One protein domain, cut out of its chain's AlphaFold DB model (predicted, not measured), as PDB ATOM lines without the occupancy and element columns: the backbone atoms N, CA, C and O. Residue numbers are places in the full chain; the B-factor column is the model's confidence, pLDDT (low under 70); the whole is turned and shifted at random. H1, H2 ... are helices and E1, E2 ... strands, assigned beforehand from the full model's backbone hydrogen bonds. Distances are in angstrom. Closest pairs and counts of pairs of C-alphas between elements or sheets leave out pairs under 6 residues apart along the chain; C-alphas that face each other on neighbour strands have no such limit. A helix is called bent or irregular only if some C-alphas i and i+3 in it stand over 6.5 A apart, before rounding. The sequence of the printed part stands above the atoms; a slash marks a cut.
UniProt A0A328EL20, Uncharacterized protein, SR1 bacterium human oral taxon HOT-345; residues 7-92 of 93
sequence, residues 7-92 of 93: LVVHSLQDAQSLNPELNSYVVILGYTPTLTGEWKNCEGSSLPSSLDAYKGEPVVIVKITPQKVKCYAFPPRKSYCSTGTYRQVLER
ATOM      1  N   LEU A   7     -41.031 -11.859 169.444       96.88
ATOM      2  CA  LEU A   7     -41.633 -12.775 168.482       96.88
ATOM      3  C   LEU A   7     -41.539 -14.185 169.052       96.88
ATOM      4  O   LEU A   7     -40.471 -14.584 169.506       96.88
ATOM      5  N   VAL A   8     -42.638 -14.929 169.039       97.25
ATOM      6  CA  VAL A   8     -42.693 -16.288 169.586       97.25
ATOM      7  C   VAL A   8     -42.996 -17.257 168.452       97.25
ATOM      8  O   VAL A   8     -43.894 -17.006 167.653       97.25
ATOM      9  N   VAL A   9     -42.226 -18.338 168.377       97.81
ATOM     10  CA  VAL A   9     -42.362 -19.412 167.388       97.81
ATOM     11  C   VAL A   9     -42.186 -20.772 168.056       97.81
ATOM     12  O   VAL A   9     -41.652 -20.866 169.163       97.81
ATOM     13  N   HIS A  10     -42.627 -21.831 167.377       96.06
ATOM     14  CA  HIS A  10     -42.667 -23.194 167.921       96.06
ATOM     15  C   HIS A  10     -41.698 -24.160 167.228       96.06
ATOM     16  O   HIS A  10     -41.710 -25.357 167.504       96.06
ATOM     17  N   SER A  11     -40.854 -23.660 166.322       95.06
ATOM     18  CA  SER A  11     -39.824 -24.456 165.663       95.06
ATOM     19  C   SER A  11     -38.634 -23.594 165.237       95.06
ATOM     20  O   SER A  11     -38.756 -22.382 165.029       95.06
ATOM     21  N   LEU A  12     -37.465 -24.224 165.078       94.81
ATOM     22  CA  LEU A  12     -36.288 -23.563 164.509       94.81
ATOM     23  C   LEU A  12     -36.542 -23.115 163.060       94.81
ATOM     24  O   LEU A  12     -36.083 -22.049 162.659       94.81
ATOM     25  N   GLN A  13     -37.308 -23.894 162.292       94.81
ATOM     26  CA  GLN A  13     -37.639 -23.586 160.899       94.81
ATOM     27  C   GLN A  13     -38.487 -22.311 160.773       94.81
ATOM     28  O   GLN A  13     -38.219 -21.464 159.914       94.81
ATOM     29  N   ASP A  14     -39.463 -22.126 161.663       96.44
ATOM     30  CA  ASP A  14     -40.248 -20.890 161.720       96.44
ATOM     31  C   ASP A  14     -39.347 -19.701 162.056       96.44
ATOM     32  O   ASP A  14     -39.415 -18.668 161.394       96.44
ATOM     33  N   ALA A  15     -38.439 -19.866 163.027       96.94
ATOM     34  CA  ALA A  15     -37.469 -18.837 163.393       96.94
ATOM     35  C   ALA A  15     -36.594 -18.425 162.193       96.94
ATOM     36  O   ALA A  15     -36.419 -17.239 161.928       96.94
ATOM     37  N   GLN A  16     -36.098 -19.387 161.412       95.81
ATOM     38  CA  GLN A  16     -35.265 -19.138 160.223       95.81
ATOM     39  C   GLN A  16     -35.992 -18.364 159.110       95.81
ATOM     40  O   GLN A  16     -35.347 -17.686 158.296       95.81
ATOM     41  N   SER A  17     -37.324 -18.444 159.087       95.38
ATOM     42  CA  SER A  17     -38.183 -17.739 158.132       95.38
ATOM     43  C   SER A  17     -38.479 -16.293 158.549       95.38
ATOM     44  O   SER A  17     -38.959 -15.504 157.733       95.38
ATOM     45  N   LEU A  18     -38.173 -15.911 159.794       95.81
ATOM     46  CA  LEU A  18     -38.366 -14.550 160.287       95.81
ATOM     47  C   LEU A  18     -37.282 -13.588 159.781       95.81
ATOM     48  O   LEU A  18     -36.124 -13.949 159.579       95.81
ATOM     49  N   ASN A  19     -37.657 -12.311 159.686       94.69
ATOM     50  CA  ASN A  19     -36.730 -11.191 159.523       94.69
ATOM     51  C   ASN A  19     -36.909 -10.195 160.686       94.69
ATOM     52  O   ASN A  19     -37.582  -9.172 160.527       94.69
ATOM     53  N   PRO A  20     -36.406 -10.525 161.887       94.31
ATOM     54  CA  PRO A  20     -36.655  -9.737 163.087       94.31
ATOM     55  C   PRO A  20     -35.889  -8.407 163.071       94.31
ATOM     56  O   PRO A  20     -34.736  -8.326 162.651       94.31
ATOM     57  N   GLU A  21     -36.520  -7.353 163.586       93.75
ATOM     58  CA  GLU A  21     -35.885  -6.038 163.711       93.75
ATOM     59  C   GLU A  21     -34.740  -6.031 164.741       93.75
ATOM     60  O   GLU A  21     -34.710  -6.823 165.688       93.75
ATOM     61  N   LEU A  22     -33.821  -5.070 164.628       93.00
ATOM     62  CA  LEU A  22     -32.800  -4.841 165.654       93.00
ATOM     63  C   LEU A  22     -33.431  -4.498 167.012       93.00
ATOM     64  O   LEU A  22     -34.420  -3.770 167.097       93.00
ATOM     65  N   ASN A  23     -32.791  -4.954 168.089       92.12
ATOM     66  CA  ASN A  23     -33.249  -4.820 169.476       92.12
ATOM     67  C   ASN A  23     -34.562  -5.562 169.781       92.12
ATOM     68  O   ASN A  23     -35.249  -5.225 170.747       92.12
ATOM     69  N   SER A  24     -34.898  -6.569 168.972       94.81
ATOM     70  CA  SER A  24     -35.983  -7.509 169.246       94.81
ATOM     71  C   SER A  24     -35.470  -8.814 169.866       94.81
ATOM     72  O   SER A  24     -34.260  -9.072 169.954       94.81
ATOM     73  N   TYR A  25     -36.427  -9.623 170.306       96.94
ATOM     74  CA  TYR A  25     -36.222 -10.962 170.825       96.94
ATOM     75  C   TYR A  25     -37.039 -11.957 170.006       96.94
ATOM     76  O   TYR A  25     -38.204 -11.699 169.706       96.94
ATOM     77  N   VAL A  26     -36.449 -13.108 169.696       97.94
ATOM     78  CA  VAL A  26     -37.173 -14.267 169.164       97.94
ATOM     79  C   VAL A  26     -37.137 -15.378 170.200       97.94
ATOM     80  O   VAL A  26     -36.074 -15.700 170.721       97.94
ATOM     81  N   VAL A  27     -38.289 -15.953 170.511       97.81
ATOM     82  CA  VAL A  27     -38.461 -17.056 171.454       97.81
ATOM     83  C   VAL A  27     -38.847 -18.292 170.654       97.81
ATOM     84  O   VAL A  27     -39.895 -18.307 170.017       97.81
ATOM     85  N   ILE A  28     -37.994 -19.311 170.680       97.88
ATOM     86  CA  ILE A  28     -38.195 -20.590 170.000       97.88
ATOM     87  C   ILE A  28     -38.590 -21.617 171.059       97.88
ATOM     88  O   ILE A  28     -37.732 -22.163 171.757       97.88
ATOM     89  N   LEU A  29     -39.894 -21.824 171.223       96.81
ATOM     90  CA  LEU A  29     -40.454 -22.740 172.213       96.81
ATOM     91  C   LEU A  29     -40.233 -24.197 171.804       96.81
ATOM     92  O   LEU A  29     -40.279 -24.530 170.622       96.81
ATOM     93  N   GLY A  30     -40.006 -25.066 172.788       94.06
ATOM     94  CA  GLY A  30     -39.797 -26.501 172.586       94.06
ATOM     95  C   GLY A  30     -38.439 -26.861 171.978       94.06
ATOM     96  O   GLY A  30     -38.178 -28.038 171.738       94.06
ATOM     97  N   TYR A  31     -37.562 -25.882 171.730       94.62
ATOM     98  CA  TYR A  31     -36.270 -26.114 171.092       94.62
ATOM     99  C   TYR A  31     -35.137 -26.226 172.113       94.62
ATOM    100  O   TYR A  31     -34.917 -25.322 172.921       94.62
ATOM    101  N   THR A  32     -34.379 -27.321 172.035       91.62
ATOM    102  CA  THR A  32     -33.121 -27.505 172.770       91.62
ATOM    103  C   THR A  32     -31.964 -27.595 171.776       91.62
ATOM    104  O   THR A  32     -31.969 -28.506 170.949       91.62
ATOM    105  N   PRO A  33     -30.958 -26.708 171.862       88.75
ATOM    106  CA  PRO A  33     -29.764 -26.788 171.028       88.75
ATOM    107  C   PRO A  33     -29.036 -28.114 171.225       88.75
ATOM    108  O   PRO A  33     -28.768 -28.517 172.361       88.75
ATOM    109  N   THR A  34     -28.662 -28.770 170.131       80.75
ATOM    110  CA  THR A  34     -27.958 -30.063 170.181       80.75
ATOM    111  C   THR A  34     -26.439 -29.890 170.281       80.75
ATOM    112  O   THR A  34     -25.763 -30.691 170.924       80.75
ATOM    113  N   LEU A  35     -25.890 -28.801 169.730       77.25
ATOM    114  CA  LEU A  35     -24.452 -28.519 169.695       77.25
ATOM    115  C   LEU A  35     -24.099 -27.348 170.623       77.25
ATOM    116  O   LEU A  35     -24.062 -26.187 170.224       77.25
ATOM    117  N   THR A  36     -23.806 -27.659 171.893       79.75
ATOM    118  CA  THR A  36     -23.518 -26.640 172.928       79.75
ATOM    119  C   THR A  36     -22.060 -26.579 173.398       79.75
ATOM    120  O   THR A  36     -21.788 -26.027 174.465       79.75
ATOM    121  N   GLY A  37     -21.113 -27.130 172.629       80.81
ATOM    122  CA  GLY A  37     -19.689 -27.181 173.001       80.81
ATOM    123  C   GLY A  37     -19.039 -25.802 173.183       80.81
ATOM    124  O   GLY A  37     -18.254 -25.608 174.104       80.81
ATOM    125  N   GLU A  38     -19.425 -24.819 172.365       86.25
ATOM    126  CA  GLU A  38     -18.925 -23.435 172.454       86.25
ATOM    127  C   GLU A  38     -19.763 -22.532 173.378       86.25
ATOM    128  O   GLU A  38     -19.448 -21.355 173.586       86.25
ATOM    129  N   TRP A  39     -20.868 -23.052 173.918       94.00
ATOM    130  CA  TRP A  39     -21.790 -22.263 174.724       94.00
ATOM    131  C   TRP A  39     -21.276 -22.128 176.155       94.00
ATOM    132  O   TRP A  39     -20.749 -23.067 176.747       94.00
ATOM    133  N   LYS A  40     -21.492 -20.954 176.746       94.06
ATOM    134  CA  LYS A  40     -21.044 -20.623 178.104       94.06
ATOM    135  C   LYS A  40     -22.211 -20.658 179.080       94.06
ATOM    136  O   LYS A  40     -23.314 -20.245 178.717       94.06
ATOM    137  N   ASN A  41     -21.955 -21.067 180.319       95.19
ATOM    138  CA  ASN A  41     -22.944 -20.995 181.400       95.19
ATOM    139  C   ASN A  41     -23.447 -19.551 181.563       95.19
ATOM    140  O   ASN A  41     -22.665 -18.597 181.533       95.19
ATOM    141  N   CYS A  42     -24.762 -19.377 181.676       92.25
ATOM    142  CA  CYS A  42     -25.411 -18.078 181.765       92.25
ATOM    143  C   CYS A  42     -26.816 -18.190 182.368       92.25
ATOM    144  O   CYS A  42     -27.685 -18.859 181.816       92.25
ATOM    145  N   GLU A  43     -27.072 -17.410 183.416       89.31
ATOM    146  CA  GLU A  43     -28.392 -17.283 184.058       89.31
ATOM    147  C   GLU A  43     -29.390 -16.429 183.248       89.31
ATOM    148  O   GLU A  43     -30.567 -16.320 183.580       89.31
ATOM    149  N   GLY A  44     -28.928 -15.764 182.182       87.25
ATOM    150  CA  GLY A  44     -29.768 -14.887 181.367       87.25
ATOM    151  C   GLY A  44     -30.224 -13.602 182.065       87.25
ATOM    152  O   GLY A  44     -31.221 -13.027 181.647       87.25
ATOM    153  N   SER A  45     -29.486 -13.109 183.064       84.31
ATOM    154  CA  SER A  45     -29.780 -11.865 183.808       84.31
ATOM    155  C   SER A  45     -29.878 -10.600 182.941       84.31
ATOM    156  O   SER A  45     -30.453  -9.599 183.343       84.31
ATOM    157  N   SER A  46     -29.324 -10.639 181.727       84.94
ATOM    158  CA  SER A  46     -29.403  -9.557 180.734       84.94
ATOM    159  C   SER A  46     -30.692  -9.550 179.892       84.94
ATOM    160  O   SER A  46     -30.801  -8.746 178.956       84.94
ATOM    161  N   LEU A  47     -31.580 -10.522 180.112       92.75
ATOM    162  CA  LEU A  47     -32.891 -10.590 179.475       92.75
ATOM    163  C   LEU A  47     -33.900  -9.781 180.303       92.75
ATOM    164  O   LEU A  47     -33.806  -9.792 181.529       92.75
ATOM    165  N   PRO A  48     -34.849  -9.084 179.660       92.88
ATOM    166  CA  PRO A  48     -35.957  -8.457 180.371       92.88
ATOM    167  C   PRO A  48     -36.820  -9.493 181.100       92.88
ATOM    168  O   PRO A  48     -36.960 -10.628 180.640       92.88
ATOM    169  N   SER A  49     -37.435  -9.080 182.209       92.56
ATOM    170  CA  SER A  49     -38.267  -9.950 183.054       92.56
ATOM    171  C   SER A  49     -39.518 -10.476 182.348       92.56
ATOM    172  O   SER A  49     -40.030 -11.536 182.692       92.56
ATOM    173  N   SER A  50     -39.985  -9.794 181.299       92.50
ATOM    174  CA  SER A  50     -41.072 -10.269 180.433       92.50
ATOM    175  C   SER A  50     -40.781 -11.623 179.773       92.50
ATOM    176  O   SER A  50     -41.709 -12.325 179.380       92.50
ATOM    177  N   LEU A  51     -39.505 -12.010 179.665       94.00
ATOM    178  CA  LEU A  51     -39.087 -13.291 179.103       94.00
ATOM    179  C   LEU A  51     -38.961 -14.408 180.148       94.00
ATOM    180  O   LEU A  51     -38.744 -15.559 179.768       94.00
ATOM    181  N   ASP A  52     -39.092 -14.105 181.443       92.75
ATOM    182  CA  ASP A  52     -38.954 -15.104 182.509       92.75
ATOM    183  C   ASP A  52     -40.022 -16.200 182.411       92.75
ATOM    184  O   ASP A  52     -39.728 -17.362 182.685       92.75
ATOM    185  N   ALA A  53     -41.213 -15.858 181.907       93.00
ATOM    186  CA  ALA A  53     -42.313 -16.795 181.682       93.00
ATOM    187  C   ALA A  53     -41.959 -17.957 180.733       93.00
ATOM    188  O   ALA A  53     -42.590 -19.007 180.799       93.00
ATOM    189  N   TYR A  54     -40.947 -17.800 179.871       93.38
ATOM    190  CA  TYR A  54     -40.555 -18.833 178.905       93.38
ATOM    191  C   TYR A  54     -39.460 -19.772 179.424       93.38
ATOM    192  O   TYR A  54     -39.227 -20.814 178.825       93.38
ATOM    193  N   LYS A  55     -38.772 -19.431 180.522       91.75
ATOM    194  CA  LYS A  55     -37.564 -20.149 180.978       91.75
ATOM    195  C   LYS A  55     -37.844 -21.492 181.672       91.75
ATOM    196  O   LYS A  55     -36.891 -22.186 182.020       91.75
ATOM    197  N   GLY A  56     -39.114 -21.822 181.926       87.81
ATOM    198  CA  GLY A  56     -39.523 -23.053 182.617       87.81
ATOM    199  C   GLY A  56     -39.511 -24.307 181.738       87.81
ATOM    200  O   GLY A  56     -39.311 -25.401 182.252       87.81
ATOM    201  N   GLU A  57     -39.665 -24.139 180.426       88.19
ATOM    202  CA  GLU A  57     -39.685 -25.216 179.434       88.19
ATOM    203  C   GLU A  57     -38.450 -25.125 178.523       88.19
ATOM    204  O   GLU A  57     -37.779 -24.085 178.498       88.19
ATOM    205  N   PRO A  58     -38.127 -26.181 177.752       95.31
ATOM    206  CA  PRO A  58     -37.136 -26.099 176.688       95.31
ATOM    207  C   PRO A  58     -37.391 -24.907 175.760       95.31
ATOM    208  O   PRO A  58     -38.428 -24.824 175.095       95.31
ATOM    209  N   VAL A  59     -36.450 -23.968 175.719       96.81
ATOM    210  CA  VAL A  59     -36.567 -22.756 174.907       96.81
ATOM    211  C   VAL A  59     -35.199 -22.230 174.502       96.81
ATOM    212  O   VAL A  59     -34.238 -22.264 175.281       96.81
ATOM    213  N   VAL A  60     -35.144 -21.632 173.311       97.12
ATOM    214  CA  VAL A  60     -34.069 -20.714 172.937       97.12
ATOM    215  C   VAL A  60     -34.604 -19.305 172.762       97.12
ATOM    216  O   VAL A  60     -35.505 -19.052 171.969       97.12
ATOM    217  N   ILE A  61     -34.005 -18.365 173.483       97.38
ATOM    218  CA  ILE A  61     -34.271 -16.937 173.352       97.38
ATOM    219  C   ILE A  61     -33.116 -16.311 172.580       97.38
ATOM    220  O   ILE A  61     -31.965 -16.375 173.010       97.38
ATOM    221  N   VAL A  62     -33.417 -15.667 171.461       97.25
ATOM    222  CA  VAL A  62     -32.452 -14.991 170.598       97.25
ATOM    223  C   VAL A  62     -32.615 -13.488 170.756       97.25
ATOM    224  O   VAL A  62     -33.645 -12.924 170.405       97.25
ATOM    225  N   LYS A  63     -31.589 -12.828 171.287       96.44
ATOM    226  CA  LYS A  63     -31.490 -11.373 171.398       96.44
ATOM    227  C   LYS A  63     -30.690 -10.836 170.220       96.44
ATOM    228  O   LYS A  63     -29.519 -11.189 170.067       96.44
ATOM    229  N   ILE A  64     -31.293  -9.949 169.436       95.06
ATOM    230  CA  ILE A  64     -30.652  -9.345 168.264       95.06
ATOM    231  C   ILE A  64     -30.271  -7.910 168.607       95.06
ATOM    232  O   ILE A  64     -31.137  -7.083 168.880       95.06
ATOM    233  N   THR A  65     -28.979  -7.592 168.606       92.69
ATOM    234  CA  THR A  65     -28.486  -6.220 168.787       92.69
ATOM    235  C   THR A  65     -27.742  -5.764 167.531       92.69
ATOM    236  O   THR A  65     -27.385  -6.601 166.703       92.69
ATOM    237  N   PRO A  66     -27.469  -4.457 167.365       91.56
ATOM    238  CA  PRO A  66     -26.752  -3.966 166.186       91.56
ATOM    239  C   PRO A  66     -25.363  -4.593 165.985       91.56
ATOM    240  O   PRO A  66     -24.875  -4.648 164.866       91.56
ATOM    241  N   GLN A  67     -24.715  -5.044 167.063       93.31
ATOM    242  CA  GLN A  67     -23.339  -5.553 167.038       93.31
ATOM    243  C   GLN A  67     -23.239  -7.080 167.093       93.31
ATOM    244  O   GLN A  67     -22.181  -7.629 166.791       93.31
ATOM    245  N   LYS A  68     -24.275  -7.764 167.587       94.81
ATOM    246  CA  LYS A  68     -24.206  -9.198 167.874       94.81
ATOM    247  C   LYS A  68     -25.578  -9.824 168.041       94.81
ATOM    248  O   LYS A  68     -26.545  -9.175 168.442       94.81
ATOM    249  N   VAL A  69     -25.610 -11.131 167.845       96.50
ATOM    250  CA  VAL A  69     -26.744 -11.985 168.179       96.50
ATOM    251  C   VAL A  69     -26.340 -12.874 169.344       96.50
ATOM    252  O   VAL A  69     -25.267 -13.485 169.349       96.50
ATOM    253  N   LYS A  70     -27.189 -12.916 170.370       96.19
ATOM    254  CA  LYS A  70     -26.970 -13.749 171.550       96.19
ATOM    255  C   LYS A  70     -28.143 -14.695 171.756       96.19
ATOM    256  O   LYS A  70     -29.272 -14.242 171.906       96.19
ATOM    257  N   CYS A  71     -27.855 -15.987 171.794       96.31
ATOM    258  CA  CYS A  71     -28.816 -17.037 172.098       96.31
ATOM    259  C   CYS A  71     -28.691 -17.437 173.567       96.31
ATOM    260  O   CYS A  71     -27.586 -17.487 174.108       96.31
ATOM    261  N   TYR A  72     -29.816 -17.731 174.202       96.25
ATOM    262  CA  TYR A  72     -29.908 -18.232 175.567       96.25
ATOM    263  C   TYR A  72     -30.772 -19.483 175.539       96.25
ATOM    264  O   TYR A  72     -31.873 -19.428 175.007       96.25
ATOM    265  N   ALA A  73     -30.281 -20.581 176.099       95.75
ATOM    266  CA  ALA A  73     -31.003 -21.841 176.179       95.75
ATOM    267  C   ALA A  73     -31.378 -22.144 177.626       95.75
ATOM    268  O   ALA A  73     -30.520 -22.129 178.517       95.75
ATOM    269  N   PHE A  74     -32.651 -22.461 177.834       95.25
ATOM    270  CA  PHE A  74     -33.205 -22.922 179.103       95.25
ATOM    271  C   PHE A  74     -33.926 -24.263 178.898       95.25
ATOM    272  O   PHE A  74     -34.373 -24.527 177.783       95.25
ATOM    273  N   PRO A  75     -33.969 -25.143 179.919       92.56
ATOM    274  CA  PRO A  75     -33.330 -25.024 181.235       92.56
ATOM    275  C   PRO A  75     -31.794 -25.200 181.317       92.56
ATOM    276  O   PRO A  75     -31.282 -24.950 182.406       92.56
ATOM    277  N   PRO A  76     -31.006 -25.555 180.269       91.75
ATOM    278  CA  PRO A  76     -29.557 -25.752 180.426       91.75
ATOM    279  C   PRO A  76     -28.757 -24.551 180.951       91.75
ATOM    280  O   PRO A  76     -27.587 -24.721 181.280       91.75
ATOM    281  N   ARG A  77     -29.348 -23.346 180.992       93.56
ATOM    282  CA  ARG A  77     -28.705 -22.094 181.429       93.56
ATOM    283  C   ARG A  77     -27.394 -21.866 180.692       93.56
ATOM    284  O   ARG A  77     -26.340 -21.620 181.278       93.56
ATOM    285  N   LYS A  78     -27.464 -21.967 179.367       95.00
ATOM    286  CA  LYS A  78     -26.333 -21.715 178.478       95.00
ATOM    287  C   LYS A  78     -26.611 -20.516 177.591       95.00
ATOM    288  O   LYS A  78     -27.756 -20.198 177.286       95.00
ATOM    289  N   SER A  79     -25.555 -19.856 177.139       95.38
ATOM    290  CA  SER A  79     -25.654 -18.825 176.117       95.38
ATOM    291  C   SER A  79     -24.555 -18.937 175.076       95.38
ATOM    292  O   SER A  79     -23.419 -19.301 175.385       95.38
ATOM    293  N   TYR A  80     -24.903 -18.557 173.856       95.06
ATOM    294  CA  TYR A  80     -24.000 -18.438 172.725       95.06
ATOM    295  C   TYR A  80     -24.051 -17.017 172.187       95.06
ATOM    296  O   TYR A  80     -25.112 -16.402 172.146       95.06
ATOM    297  N   CYS A  81     -22.905 -16.471 171.802       94.50
ATOM    298  CA  CYS A  81     -22.791 -15.094 171.348       94.50
ATOM    299  C   CYS A  81     -21.946 -15.056 170.081       94.50
ATOM    300  O   CYS A  81     -20.830 -15.565 170.084       94.50
ATOM    301  N   SER A  82     -22.453 -14.406 169.039       95.00
ATOM    302  CA  SER A  82     -21.775 -14.285 167.750       95.00
ATOM    303  C   SER A  82     -21.971 -12.889 167.165       95.00
ATOM    304  O   SER A  82     -22.986 -12.239 167.414       95.00
ATOM    305  N   THR A  83     -20.993 -12.424 166.394       95.94
ATOM    306  CA  THR A  83     -21.088 -11.209 165.568       95.94
ATOM    307  C   THR A  83     -21.754 -11.474 164.214       95.94
ATOM    308  O   THR A  83     -21.963 -10.542 163.445       95.94
ATOM    309  N   GLY A  84     -22.090 -12.734 163.918       94.06
ATOM    310  CA  GLY A  84     -22.847 -13.109 162.732       94.06
ATOM    311  C   GLY A  84     -24.279 -12.576 162.747       94.06
ATOM    312  O   GLY A  84     -24.819 -12.161 163.776       94.06
ATOM    313  N   THR A  85     -24.906 -12.615 161.576       94.12
ATOM    314  CA  THR A  85     -26.315 -12.246 161.408       94.12
ATOM    315  C   THR A  85     -27.244 -13.236 162.111       94.12
ATOM    316  O   THR A  85     -26.863 -14.368 162.408       94.12
ATOM    317  N   TYR A  86     -28.498 -12.830 162.330       96.12
ATOM    318  CA  TYR A  86     -29.533 -13.693 162.908       96.12
ATOM    319  C   TYR A  86     -29.621 -15.055 162.204       96.12
ATOM    320  O   TYR A  86     -29.529 -16.088 162.861       96.12
ATOM    321  N   ARG A  87     -29.697 -15.056 160.867       94.81
ATOM    322  CA  ARG A  87     -29.803 -16.282 160.067       94.81
ATOM    323  C   ARG A  87     -28.571 -17.183 160.215       94.81
ATOM    324  O   ARG A  87     -28.728 -18.359 160.515       94.81
ATOM    325  N   GLN A  88     -27.364 -16.620 160.122       93.81
ATOM    326  CA  GLN A  88     -26.115 -17.377 160.309       93.81
ATOM    327  C   GLN A  88     -25.996 -17.994 161.707       93.81
ATOM    328  O   GLN A  88     -25.376 -19.039 161.875       93.81
ATOM    329  N   VAL A  89     -26.542 -17.332 162.732       94.38
ATOM    330  CA  VAL A  89     -26.554 -17.885 164.089       94.38
ATOM    331  C   VAL A  89     -27.565 -19.017 164.211       94.38
ATOM    332  O   VAL A  89     -27.232 -20.030 164.815       94.38
ATOM    333  N   LEU A  90     -28.752 -18.895 163.613       94.12
ATOM    334  CA  LEU A  90     -29.751 -19.967 163.641       94.12
ATOM    335  C   LEU A  90     -29.305 -21.250 162.930       94.12
ATOM    336  O   LEU A  90     -29.765 -22.325 163.286       94.12
ATOM    337  N   GLU A  91     -28.412 -21.155 161.948       91.38
ATOM    338  CA  GLU A  91     -27.804 -22.319 161.285       91.38
ATOM    339  C   GLU A  91     -26.818 -23.085 162.190       91.38
ATOM    340  O   GLU A  91     -26.399 -24.187 161.847       91.38
ATOM    341  N   ARG A  92     -26.417 -22.504 163.332       86.44
ATOM    342  CA  ARG A  92     -25.379 -23.038 164.232       86.44
ATOM    343  C   ARG A  92     -25.891 -23.515 165.591       86.44
ATOM    344  O   ARG A  92     -25.074 -23.967 166.394       86.44
TER     345      ARG A  92
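This is residues 7 to 92 of the 93 residues of an uncharacterized protein of SR1 bacterium human oral taxon HOT-345 (UniProt A0A328EL20). One five-stranded twisted sheet has two short helices, H1 and H3, packed side by side over one face, while a third helix, H2, only grazes the sheet. A long link, residues 30 to 48, leaves E2, reaches the far edge of the sheet, where residues 40 to 41 pair with E5, and comes back to H2. The printed part has 86 residues with three named helices and five named strands, in the order E1 H1 E2 H2 E3 E4 E5 H3, and under half of the residues are in these elements; the class is mixed, helices and strands. The sheet is mixed, in the order E1 E2 E3 E4 E5, with E1 and E2 parallel and the other neighbours antiparallel. The whole is compact and rounded, with a radius of gyration of the C-alphas of 11.5 A and spans of 26 by 25 by 23 A.

E1, residues 7 to 9, is an edge strand and the parallel neighbour of E2, residues 25 to 29, with N 9 and O 27 2.9 A apart, within hydrogen-bond range. Between them in the chain comes H1, residues 12 to 17; E1, H1 and E2 form a strand-helix-strand unit, two parallel neighbour strands with a helix between, whose crossover is right-handed. H1 is on the sheet at a height of 9.2 A, and its closest C-alphas to E2 are those of Leu 12 and Ile 28, 6.5 A apart. H2, residues 49 to 54, only grazes the sheet with residues 51 to 54; it is irregular, but only just, with C-alphas 50 and 53 6.8 A apart. E3, residues 59 to 64, is antiparallel to E2, with N 28 and O 60 at 2.8 A. E3, E4, residues 69 to 74, and E5, residues 78 to 82, form a meander, each strand the antiparallel neighbour of the one before. N 61 and O 72 are 2.8 A apart in the hairpin of E3 and E4, and N 71 and O 80 are 2.8 A apart in the hairpin of E4 and E5. H3, residues 86 to 90, is on the same face as H1, at a height of 8.5 A over the sheet. H1 and H3 touch, their closest C-alphas being those of Gln 16 and Arg 87, 6.2 A apart. H2 is apart from both H1 and H3. In H1 and H3 every O i to N i+4 pair is within hydrogen-bond range; in H2 0 of 2 are, beside 2 of 3 O i to N i+3 pairs.

E1 begins at C-alpha 7, (-41.633, -12.775, 168.482). From first to last C-alpha E2 measures 12.6 A, H2 10.1 A, E3 16.1 A, E4 16.8 A and E5 13.8 A. E4 begins at C-alpha 69, (-26.744, -11.985, 168.179), and H3 ends at C-alpha 90, (-29.751, -19.967, 163.641).

The two C-alphas farthest apart are those of Gly 56 and Gln 67, at 28.5 A. The printed part has no cut. The link from E2 to H2, 19 residues, is long. The mean pLDDT of the printed part is 93.3, and no printed residue is under 70.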